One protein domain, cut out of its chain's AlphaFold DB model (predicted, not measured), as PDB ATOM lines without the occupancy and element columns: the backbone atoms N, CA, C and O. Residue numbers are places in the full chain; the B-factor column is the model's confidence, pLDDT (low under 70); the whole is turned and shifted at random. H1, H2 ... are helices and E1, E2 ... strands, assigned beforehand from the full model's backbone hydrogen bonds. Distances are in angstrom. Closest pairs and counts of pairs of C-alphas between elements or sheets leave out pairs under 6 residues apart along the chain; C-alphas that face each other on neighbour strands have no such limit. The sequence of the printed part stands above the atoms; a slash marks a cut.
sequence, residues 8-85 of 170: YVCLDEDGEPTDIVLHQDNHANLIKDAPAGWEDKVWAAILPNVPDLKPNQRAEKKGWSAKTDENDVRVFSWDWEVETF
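What this domain is: This is residues 8 to 85 of the 170 residues of an uncharacterized protein of Euryarchaeota archaeon (UniProt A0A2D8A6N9). What is the main picture? It is one curled sheet, like part of a barrel, in two parts: the E1-E2 hairpin with E3 beside E1 and H1 on that end, and a long hairpin of E4 and E5 joined to E3 by a short pairing. The long hairpin reaches away along the longest axis, while residues 32 to 37 stick out at the other end. What are the parts and the size? The 78 printed residues hold one named helix and five named strands, along the chain E1, E2, H1, E3, E4, E5, in the mixed sheet order E2, E1, E3, E5, E4. The class is mostly strand, and the whole is loose, with a radius of gyration of the C-alphas of 15.3 A and spans of 49 by 28 by 18 A.

Where its parts are: Where does the first half begin? E1, residues 8 to 11, begins with C-alpha 8 at (-76.800, 26.150, 47.534). E2 is residues 17 to 23, 15.4 A long, and H1 is residues 24 to 32, 12.3 A long. Where are the later strands? E3 is residues 42 to 47, 15.9 A long, and E4, residues 57 to 68, is 25.8 A long and bends by 88 degrees at residue 65. E5, residues 74 to 84, is 29.7 A long and ends with C-alpha 84 at (-100.028, 12.758, 35.249).

How they stand to each other: How is E1 paired? E1 and E2 form an antiparallel hairpin, with N 10 and O 20 3.0 A apart. On its other side E1 is antiparallel to E3, with N 9 and O 44 2.9 A apart. How does E3 reach the long hairpin? Its pairing is staggered: residues 42 to 45 pair with E1, and residues 46 to 47 with E5, parallel, with N 47 and O 76 2.8 A apart. E5 and E4 form an antiparallel hairpin, with N 60 and O 81 2.9 A apart. Where is H1? It is on the sheet, over E1, at a height over the sheet of 9.9 A, and only just stands up from it, rising 43 degrees; the closest C-alphas of E1 and H1 are those of Tyr 8 and Gln 24, 6.9 A apart. Every O i to N i+4 pair in H1 is within hydrogen-bond range. E2, H1 and E3 make a split strand-helix-strand unit, two strands running the same way with a helix between along the chain and E1 between them in the sheet, with a right-handed crossover.

The domain as a whole: How far does it reach? The two C-alphas farthest apart are those of Ala 36 and Phe 85, 49.2 A. Are there cuts, long links or weak places? The printed part has no cut and no long link, no printed residue is under 70, and the mean pLDDT of the printed part is 92.2.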
ATOM      1  N   TYR A   8     -77.543  26.445  46.320       95.12
ATOM      2  CA  TYR A   8     -76.800  26.150  47.534       95.12
ATOM      3  C   TYR A   8     -77.621  26.548  48.754       95.12
ATOM      4  O   TYR A   8     -78.217  27.624  48.761       95.12
ATOM      5  N   VAL A   9     -77.629  25.704  49.782       95.88
ATOM      6  CA  VAL A   9     -78.223  25.993  51.090       95.88
ATOM      7  C   VAL A   9     -77.121  26.281  52.104       95.88
ATOM      8  O   VAL A   9     -76.113  25.573  52.144       95.88
ATOM      9  N   CYS A  10     -77.287  27.336  52.900       95.06
ATOM     10  CA  CYS A  10     -76.376  27.635  54.003       95.06
ATOM     11  C   CYS A  10     -76.638  26.659  55.150       95.06
ATOM     12  O   CYS A  10     -77.792  26.467  55.538       95.06
ATOM     13  N   LEU A  11     -75.571  26.105  55.711       95.31
ATOM     14  CA  LEU A  11     -75.606  25.278  56.910       95.31
ATOM     15  C   LEU A  11     -75.297  26.123  58.152       95.31
ATOM     16  O   LEU A  11     -74.583  27.129  58.064       95.31
ATOM     17  N   ASP A  12     -75.854  25.730  59.290       94.50
ATOM     18  CA  ASP A  12     -75.492  26.255  60.604       94.50
ATOM     19  C   ASP A  12     -74.253  25.546  61.189       94.50
ATOM     20  O   ASP A  12     -73.587  24.753  60.518       94.50
ATOM     21  N   GLU A  13     -73.909  25.874  62.438       93.12
ATOM     22  CA  GLU A  13     -72.732  25.333  63.134       93.12
ATOM     23  C   GLU A  13     -72.819  23.818  63.385       93.12
ATOM     24  O   GLU A  13     -71.783  23.157  63.474       93.12
ATOM     25  N   ASP A  14     -74.034  23.265  63.447       92.44
ATOM     26  CA  ASP A  14     -74.288  21.833  63.622       92.44
ATOM     27  C   ASP A  14     -74.344  21.090  62.270       92.44
ATOM     28  O   ASP A  14     -74.460  19.862  62.224       92.44
ATOM     29  N   GLY A  15     -74.218  21.816  61.154       90.25
ATOM     30  CA  GLY A  15     -74.319  21.276  59.800       90.25
ATOM     31  C   GLY A  15     -75.761  21.072  59.328       90.25
ATOM     32  O   GLY A  15     -75.982  20.391  58.320       90.25
ATOM     33  N   GLU A  16     -76.741  21.647  60.027       93.88
ATOM     34  CA  GLU A  16     -78.150  21.617  59.652       93.88
ATOM     35  C   GLU A  16     -78.491  22.768  58.696       93.88
ATOM     36  O   GLU A  16     -77.905  23.852  58.761       93.88
ATOM     37  N   PRO A  17     -79.406  22.554  57.739       95.25
ATOM     38  CA  PRO A  17     -79.685  23.543  56.723       95.25
ATOM     39  C   PRO A  17     -80.569  24.664  57.277       95.25
ATOM     40  O   PRO A  17     -81.547  24.438  57.987       95.25
ATOM     41  N   THR A  18     -80.243  25.888  56.883       94.38
ATOM     42  CA  THR A  18     -81.029  27.090  57.180       94.38
ATOM     43  C   THR A  18     -82.024  27.397  56.054       94.38
ATOM     44  O   THR A  18     -82.003  26.771  54.994       94.38
ATOM     45  N   ASP A  19     -82.845  28.436  56.229       91.06
ATOM     46  CA  ASP A  19     -83.751  28.930  55.179       91.06
ATOM     47  C   ASP A  19     -83.037  29.719  54.060       91.06
ATOM     48  O   ASP A  19     -83.664  30.157  53.092       91.06
ATOM     49  N   ILE A  20     -81.722  29.944  54.178       92.31
ATOM     50  CA  ILE A  20     -80.959  30.728  53.206       92.31
ATOM     51  C   ILE A  20     -80.541  29.828  52.045       92.31
ATOM     52  O   ILE A  20     -79.622  29.015  52.166       92.31
ATOM     53  N   VAL A  21     -81.174  30.045  50.891       93.88
ATOM     54  CA  VAL A  21     -80.847  29.374  49.628       93.88
ATOM     55  C   VAL A  21     -80.419  30.393  48.582       93.88
ATOM     56  O   VAL A  21     -81.092  31.402  48.368       93.88
ATOM     57  N   LEU A  22     -79.315  30.114  47.894       92.88
ATOM     58  CA  LEU A  22     -78.772  30.964  46.841       92.88
ATOM     59  C   LEU A  22     -78.696  30.222  45.510       92.88
ATOM     60  O   LEU A  22     -78.321  29.054  45.455       92.88
ATOM     61  N   HIS A  23     -79.001  30.937  44.428       92.38
ATOM     62  CA  HIS A  23     -78.620  30.524  43.080       92.38
ATOM     63  C   HIS A  23     -77.089  30.556  42.927       92.38
ATOM     64  O   HIS A  23     -76.424  31.372  43.573       92.38
ATOM     65  N   GLN A  24     -76.534  29.712  42.054       90.19
ATOM     66  CA  GLN A  24     -75.089  29.572  41.839       90.19
ATOM     67  C   GLN A  24     -74.359  30.889  41.592       90.19
ATOM     68  O   GLN A  24     -73.275  31.078  42.133       90.19
ATOM     69  N   ASP A  25     -74.953  31.822  40.849       88.75
ATOM     70  CA  ASP A  25     -74.305  33.102  40.546       88.75
ATOM     71  C   ASP A  25     -74.170  33.968  41.796       88.75
ATOM     72  O   ASP A  25     -73.131  34.586  42.035       88.75
ATOM     73  N   ASN A  26     -75.200  33.967  42.645       87.38
ATOM     74  CA  ASN A  26     -75.173  34.689  43.912       87.38
ATOM     75  C   ASN A  26     -74.178  34.043  44.878       87.38
ATOM     76  O   ASN A  26     -73.435  34.755  45.549       87.38
ATOM     77  N   HIS A  27     -74.119  32.712  44.908       87.88
ATOM     78  CA  HIS A  27     -73.141  31.979  45.706       87.88
ATOM     79  C   HIS A  27     -71.701  32.222  45.218       87.88
ATOM     80  O   HIS A  27     -70.811  32.491  46.018       87.88
ATOM     81  N   ALA A  28     -71.462  32.222  43.905       82.62
ATOM     82  CA  ALA A  28     -70.152  32.505  43.325       82.62
ATOM     83  C   ALA A  28     -69.695  33.944  43.601       82.62
ATOM     84  O   ALA A  28     -68.510  34.180  43.836       82.62
ATOM     85  N   ASN A  29     -70.622  34.904  43.593       85.94
ATOM     86  CA  ASN A  29     -70.334  36.276  43.998       85.94
ATOM     87  C   ASN A  29     -70.014  36.363  45.494       85.94
ATOM     88  O   ASN A  29     -69.038  37.015  45.852       85.94
ATOM     89  N   LEU A  30     -70.764  35.650  46.341       84.31
ATOM     90  CA  LEU A  30     -70.498  35.578  47.776       84.31
ATOM     91  C   LEU A  30     -69.100  35.017  48.067       84.31
ATOM     92  O   LEU A  30     -68.394  35.564  48.901       84.31
ATOM     93  N   ILE A  31     -68.665  33.976  47.354       82.31
ATOM     94  CA  ILE A  31     -67.316  33.409  47.522       82.31
ATOM     95  C   ILE A  31     -66.223  34.412  47.119       82.31
ATOM     96  O   ILE A  31     -65.139  34.411  47.700       82.31
ATOM     97  N   LYS A  32     -66.472  35.250  46.106       85.94
ATOM     98  CA  LYS A  32     -65.484  36.221  45.610       85.94
ATOM     99  C   LYS A  32     -65.366  37.461  46.496       85.94
ATOM    100  O   LYS A  32     -64.257  37.961  46.654       85.94
ATOM    101  N   ASP A  33     -66.488  37.966  47.002       87.94
ATOM    102  CA  ASP A  33     -66.570  39.212  47.772       87.94
ATOM    103  C   ASP A  33     -67.681  39.103  48.830       87.94
ATOM    104  O   ASP A  33     -68.782  39.642  48.687       87.94
ATOM    105  N   ALA A  34     -67.417  38.308  49.869       83.81
ATOM    106  CA  ALA A  34     -68.368  38.084  50.949       83.81
ATOM    107  C   ALA A  34     -68.556  39.368  51.783       83.81
ATOM    108  O   ALA A  34     -67.571  39.990  52.185       83.81
ATOM    109  N   PRO A  35     -69.801  39.766  52.106       84.88
ATOM    110  CA  PRO A  35     -70.041  40.830  53.067       84.88
ATOM    111  C   PRO A  35     -69.624  40.385  54.476       84.88
ATOM    112  O   PRO A  35     -69.684  39.202  54.808       84.88
ATOM    113  N   ALA A  36     -69.290  41.358  55.326       88.00
ATOM    114  CA  ALA A  36     -68.899  41.103  56.711       88.00
ATOM    115  C   ALA A  36     -69.926  40.233  57.466       88.00
ATOM    116  O   ALA A  36     -71.116  40.561  57.515       88.00
ATOM    117  N   GLY A  37     -69.459  39.148  58.086       84.06
ATOM    118  CA  GLY A  37     -70.263  38.168  58.824       84.06
ATOM    119  C   GLY A  37     -70.781  36.990  57.987       84.06
ATOM    120  O   GLY A  37     -71.605  36.215  58.479       84.06
ATOM    121  N   TRP A  38     -70.351  36.861  56.731       86.06
ATOM    122  CA  TRP A  38     -70.728  35.764  55.827       86.06
ATOM    123  C   TRP A  38     -69.541  34.909  55.379       86.06
ATOM    124  O   TRP A  38     -69.752  33.892  54.723       86.06
ATOM    125  N   GLU A  39     -68.320  35.298  55.741       86.06
ATOM    126  CA  GLU A  39     -67.066  34.684  55.300       86.06
ATOM    127  C   GLU A  39     -66.927  33.230  55.763       86.06
ATOM    128  O   GLU A  39     -66.413  32.397  55.021       86.06
ATOM    129  N   ASP A  40     -67.444  32.917  56.953       86.50
ATOM    130  CA  ASP A  40     -67.335  31.592  57.575       86.50
ATOM    131  C   ASP A  40     -68.571  30.703  57.338       86.50
ATOM    132  O   ASP A  40     -68.680  29.612  57.897       86.50
ATOM    133  N   LYS A  41     -69.537  31.154  56.525       89.56
ATOM    134  CA  LYS A  41     -70.734  30.355  56.232       89.56
ATOM    135  C   LYS A  41     -70.379  29.141  55.384       89.56
ATOM    136  O   LYS A  41     -69.714  29.250  54.355       89.56
ATOM    137  N   VAL A  42     -70.909  27.990  55.783       92.81
ATOM    138  CA  VAL A  42     -70.770  26.735  55.045       92.81
ATOM    139  C   VAL A  42     -71.973  26.556  54.130       92.81
ATOM    140  O   VAL A  42     -73.110  26.806  54.525       92.81
ATOM    141  N   TRP A  43     -71.724  26.108  52.904       93.38
ATOM    142  CA  TRP A  43     -72.749  25.934  51.881       93.38
ATOM    143  C   TRP A  43     -72.731  24.510  51.345       93.38
ATOM    144  O   TRP A  43     -71.669  23.967  51.037       93.38
ATOM    145  N   ALA A  44     -73.911  23.919  51.190       94.44
ATOM    146  CA  ALA A  44     -74.095  22.622  50.553       94.44
ATOM    147  C   ALA A  44     -74.890  22.779  49.256       94.44
ATOM    148  O   ALA A  44     -75.849  23.548  49.198       94.44
ATOM    149  N   ALA A  45     -74.503  22.046  48.212       94.38
ATOM    150  CA  ALA A  45     -75.238  22.052  46.954       94.38
ATOM    151  C   ALA A  45     -76.580  21.318  47.105       94.38
ATOM    152  O   ALA A  45     -76.635  20.208  47.635       94.38
ATOM    153  N   ILE A  46     -77.645  21.918  46.577       95.00
ATOM    154  CA  ILE A  46     -78.912  21.242  46.313       95.00
ATOM    155  C   ILE A  46     -78.785  20.614  44.927       95.00
ATOM    156  O   ILE A  46     -78.787  21.313  43.908       95.00
ATOM    157  N   LEU A  47     -78.625  19.296  44.898       91.81
ATOM    158  CA  LEU A  47     -78.356  18.545  43.684       91.81
ATOM    159  C   LEU A  47     -79.560  18.586  42.731       91.81
ATOM    160  O   LEU A  47     -80.703  18.401  43.169       91.81
ATOM    161  N   PRO A  48     -79.325  18.792  41.422       89.31
ATOM    162  CA  PRO A  48     -80.369  18.640  40.424       89.31
ATOM    163  C   PRO A  48     -80.777  17.166  40.331       89.31
ATOM    164  O   PRO A  48     -79.942  16.276  40.195       89.31
ATOM    165  N   ASN A  49     -82.080  16.915  40.409       91.94
ATOM    166  CA  ASN A  49     -82.671  15.576  40.416       91.94
ATOM    167  C   ASN A  49     -84.051  15.587  39.738       91.94
ATOM    168  O   ASN A  49     -85.020  15.056  40.279       91.94
ATOM    169  N   VAL A  50     -84.162  16.273  38.596       90.25
ATOM    170  CA  VAL A  50     -85.410  16.301  37.821       90.25
ATOM    171  C   VAL A  50     -85.807  14.851  37.505       90.25
ATOM    172  O   VAL A  50     -84.960  14.111  37.005       90.25
ATOM    173  N   PRO A  51     -87.038  14.418  37.823       94.19
ATOM    174  CA  PRO A  51     -87.466  13.053  37.553       94.19
ATOM    175  C   PRO A  51     -87.564  12.804  36.046       94.19
ATOM    176  O   PRO A  51     -87.908  13.709  35.286       94.19
ATOM    177  N   ASP A  52     -87.335  11.562  35.627       95.00
ATOM    178  CA  ASP A  52     -87.640  11.136  34.262       95.00
ATOM    179  C   ASP A  52     -89.161  11.145  34.061       95.00
ATOM    180  O   ASP A  52     -89.901  10.418  34.730       95.00
ATOM    181  N   LEU A  53     -89.637  12.001  33.155       95.56
ATOM    182  CA  LEU A  53     -91.062  12.197  32.900       95.56
ATOM    183  C   LEU A  53     -91.512  11.452  31.649       95.56
ATOM    184  O   LEU A  53     -90.858  11.499  30.607       95.56
ATOM    185  N   LYS A  54     -92.687  10.823  31.733       95.94
ATOM    186  CA  LYS A  54     -93.424  10.374  30.547       95.94
ATOM    187  C   LYS A  54     -94.020  11.577  29.799       95.94
ATOM    188  O   LYS A  54     -94.249  12.612  30.426       95.94
ATOM    189  N   PRO A  55     -94.366  11.447  28.502       96.38
ATOM    190  CA  PRO A  55     -94.956  12.546  27.730       96.38
ATOM    191  C   PRO A  55     -96.213  13.152  28.369       96.38
ATOM    192  O   PRO A  55     -96.442  14.357  28.287       96.38
ATOM    193  N   ASN A  56     -97.016  12.330  29.053       96.50
ATOM    194  CA  ASN A  56     -98.222  12.754  29.762       96.50
ATOM    195  C   ASN A  56     -97.973  13.229  31.205       96.50
ATOM    196  O   ASN A  56     -98.915  13.250  31.997       96.50
ATOM    197  N   GLN A  57     -96.743  13.570  31.584       97.44
ATOM    198  CA  GLN A  57     -96.413  13.986  32.944       97.44
ATOM    199  C   GLN A  57     -95.760  15.365  32.987       97.44
ATOM    200  O   GLN A  57     -95.042  15.774  32.077       97.44
ATOM    201  N   ARG A  58     -95.981  16.074  34.094       95.12
ATOM    202  CA  ARG A  58     -95.228  17.278  34.461       95.12
ATOM    203  C   ARG A  58     -94.701  17.147  35.880       95.12
ATOM    204  O   ARG A  58     -95.368  16.558  36.724       95.12
ATOM    205  N   ALA A  59     -93.539  17.732  36.143       95.81
ATOM    206  CA  ALA A  59     -93.013  17.874  37.493       95.81
ATOM    207  C   ALA A  59     -93.080  19.336  37.933       95.81
ATOM    208  O   ALA A  59     -92.673  20.236  37.196       95.81
ATOM    209  N   GLU A  60     -93.554  19.566  39.151       95.12
ATOM    210  CA  GLU A  60     -93.500  20.864  39.812       95.12
ATOM    211  C   GLU A  60     -92.520  20.811  40.984       95.12
ATOM    212  O   GLU A  60     -92.563  19.909  41.820       95.12
ATOM    213  N   LYS A  61     -91.633  21.803  41.049       93.25
ATOM    214  CA  LYS A  61     -90.663  21.977  42.129       93.25
ATOM    215  C   LYS A  61     -91.373  22.534  43.365       93.25
ATOM    216  O   LYS A  61     -91.783  23.693  43.353       93.25
ATOM    217  N   LYS A  62     -91.509  21.743  44.433       94.56
ATOM    218  CA  LYS A  62     -92.228  22.139  45.663       94.56
ATOM    219  C   LYS A  62     -91.334  22.675  46.775       94.56
ATOM    220  O   LYS A  62     -91.806  23.381  47.659       94.56
ATOM    221  N   GLY A  63     -90.050  22.359  46.725       93.69
ATOM    222  CA  GLY A  63     -89.089  22.711  47.759       93.69
ATOM    223  C   GLY A  63     -87.869  21.819  47.651       93.69
ATOM    224  O   GLY A  63     -87.684  21.155  46.635       93.69
ATOM    225  N   TRP A  64     -87.043  21.809  48.682       95.06
ATOM    226  CA  TRP A  64     -85.896  20.920  48.797       95.06
ATOM    227  C   TRP A  64     -85.889  20.302  50.190       95.06
ATOM    228  O   TRP A  64     -86.424  20.875  51.142       95.06
ATOM    229  N   SER A  65     -85.234  19.156  50.309       94.94
ATOM    230  CA  SER A  65     -85.053  18.478  51.584       94.94
ATOM    231  C   SER A  65     -83.684  17.814  51.667       94.94
ATOM    232  O   SER A  65     -83.045  17.508  50.652       94.94
ATOM    233  N   ALA A  66     -83.223  17.615  52.902       94.88
ATOM    234  CA  ALA A  66     -82.119  16.715  53.189       94.88
ATOM    235  C   ALA A  66     -82.612  15.269  53.055       94.88
ATOM    236  O   ALA A  66     -83.629  14.893  53.636       94.88
ATOM    237  N   LYS A  67     -81.884  14.469  52.288       92.38
ATOM    238  CA  LYS A  67     -82.142  13.054  52.027       92.38
ATOM    239  C   LYS A  67     -80.860  12.270  52.262       92.38
ATOM    240  O   LYS A  67     -79.792  12.852  52.442       92.38
ATOM    241  N   THR A  68     -80.978  10.957  52.221       93.31
ATOM    242  CA  THR A  68     -79.845  10.041  52.275       93.31
ATOM    243  C   THR A  68     -79.733   9.343  50.929       93.31
ATOM    244  O   THR A  68     -80.749   8.900  50.387       93.31
ATOM    245  N   ASP A  69     -78.530   9.294  50.365       89.19
ATOM    246  CA  ASP A  69     -78.268   8.565  49.126       89.19
ATOM    247  C   ASP A  69     -78.054   7.055  49.368       89.19
ATOM    248  O   ASP A  69     -78.205   6.542  50.477       89.19
ATOM    249  N   GLU A  70     -77.719   6.318  48.310       89.94
ATOM    250  CA  GLU A  70     -77.474   4.868  48.370       89.94
ATOM    251  C   GLU A  70     -76.272   4.462  49.244       89.94
ATOM    252  O   GLU A  70     -76.166   3.300  49.637       89.94
ATOM    253  N   ASN A  71     -75.383   5.407  49.561       93.19
ATOM    254  CA  ASN A  71     -74.166   5.198  50.342       93.19
ATOM    255  C   ASN A  71     -74.302   5.703  51.789       93.19
ATOM    256  O   ASN A  71     -73.291   5.850  52.477       93.19
ATOM    257  N   ASP A  72     -75.528   5.957  52.254       91.38
ATOM    258  CA  ASP A  72     -75.829   6.527  53.574       91.38
ATOM    259  C   ASP A  72     -75.254   7.946  53.777       91.38
ATOM    260  O   ASP A  72     -74.986   8.387  54.896       91.38
ATOM    261  N   VAL A  73     -75.054   8.691  52.683       90.25
ATOM    262  CA  VAL A  73     -74.540  10.063  52.718       90.25
ATOM    263  C   VAL A  73     -75.696  11.051  52.636       90.25
ATOM    264  O   VAL A  73     -76.594  10.939  51.798       90.25
ATOM    265  N   ARG A  74     -75.663  12.066  53.507       92.56
ATOM    266  CA  ARG A  74     -76.613  13.179  53.465       92.56
ATOM    267  C   ARG A  74     -76.432  13.972  52.170       92.56
ATOM    268  O   ARG A  74     -75.364  14.520  51.913       92.56
ATOM    269  N   VAL A  75     -77.509  14.104  51.408       94.12
ATOM    270  CA  VAL A  75     -77.591  14.900  50.180       94.12
ATOM    271  C   VAL A  75     -78.774  15.859  50.252       94.12
ATOM    272  O   VAL A  75     -79.802  15.550  50.847       94.12
ATOM    273  N   PHE A  76     -78.659  17.025  49.626       95.44
ATOM    274  CA  PHE A  76     -79.783  17.949  49.467       95.44
ATOM    275  C   PHE A  76     -80.272  17.864  48.030       95.44
ATOM    276  O   PHE A  76     -79.465  17.838  47.105       95.44
ATOM    277  N   SER A  77     -81.582  17.794  47.821       94.88
ATOM    278  CA  SER A  77     -82.153  17.684  46.476       94.88
ATOM    279  C   SER A  77     -83.547  18.287  46.423       94.88
ATOM    280  O   SER A  77     -84.175  18.504  47.463       94.88
ATOM    281  N   TRP A  78     -84.039  18.549  45.216       94.25
ATOM    282  CA  TRP A  78     -85.377  19.089  45.037       94.25
ATOM    283  C   TRP A  78     -86.450  18.031  45.299       94.25
ATOM    284  O   TRP A  78     -86.304  16.843  44.990       94.25
ATOM    285  N   ASP A  79     -87.545  18.498  45.878       95.06
ATOM    286  CA  ASP A  79     -88.789  17.772  46.030       95.06
ATOM    287  C   ASP A  79     -89.686  18.117  44.852       95.06
ATOM    288  O   ASP A  79     -90.082  19.271  44.647       95.06
ATOM    289  N   TRP A  80     -89.962  17.091  44.058       96.12
ATOM    290  CA  TRP A  80     -90.787  17.178  42.870       96.12
ATOM    291  C   TRP A  80     -92.133  16.532  43.139       96.12
ATOM    292  O   TRP A  80     -92.206  15.408  43.632       96.12
ATOM    293  N   GLU A  81     -93.196  17.227  42.763       97.19
ATOM    294  CA  GLU A  81     -94.515  16.630  42.629       97.19
ATOM    295  C   GLU A  81     -94.754  16.327  41.153       97.19
ATOM    296  O   GLU A  81     -94.726  17.232  40.319       97.19
ATOM    297  N   VAL A  82     -94.940  15.045  40.828       97.44
ATOM    298  CA  VAL A  82     -95.225  14.605  39.460       97.44
ATOM    299  C   VAL A  82     -96.725  14.445  39.291       97.44
ATOM    300  O   VAL A  82     -97.359  13.617  39.943       97.44
ATOM    301  N   GLU A  83     -97.282  15.209  38.364       96.81
ATOM    302  CA  GLU A  83     -98.670  15.104  37.947       96.81
ATOM    303  C   GLU A  83     -98.750  14.367  36.614       96.81
ATOM    304  O   GLU A  83     -97.953  14.607  35.708       96.81
ATOM    305  N   THR A  84     -99.730  13.472  36.494       97.38
ATOM    306  CA  THR A  84    -100.028  12.758  35.249       97.38
ATOM    307  C   THR A  84    -101.318  13.309  34.657       97.38
ATOM    308  O   THR A  84    -102.358  13.301  35.316       97.38
ATOM    309  N   PHE A  85    -101.256  13.780  33.416       96.31
ATOM    310  CA  PHE A  85    -102.418  14.260  32.682       96.31
ATOM    311  C   PHE A  85    -103.374  13.108  32.370       96.31
ATOM    312  O   PHE A  85    -102.959  11.983  32.077       96.31
TER     313      PHE A  85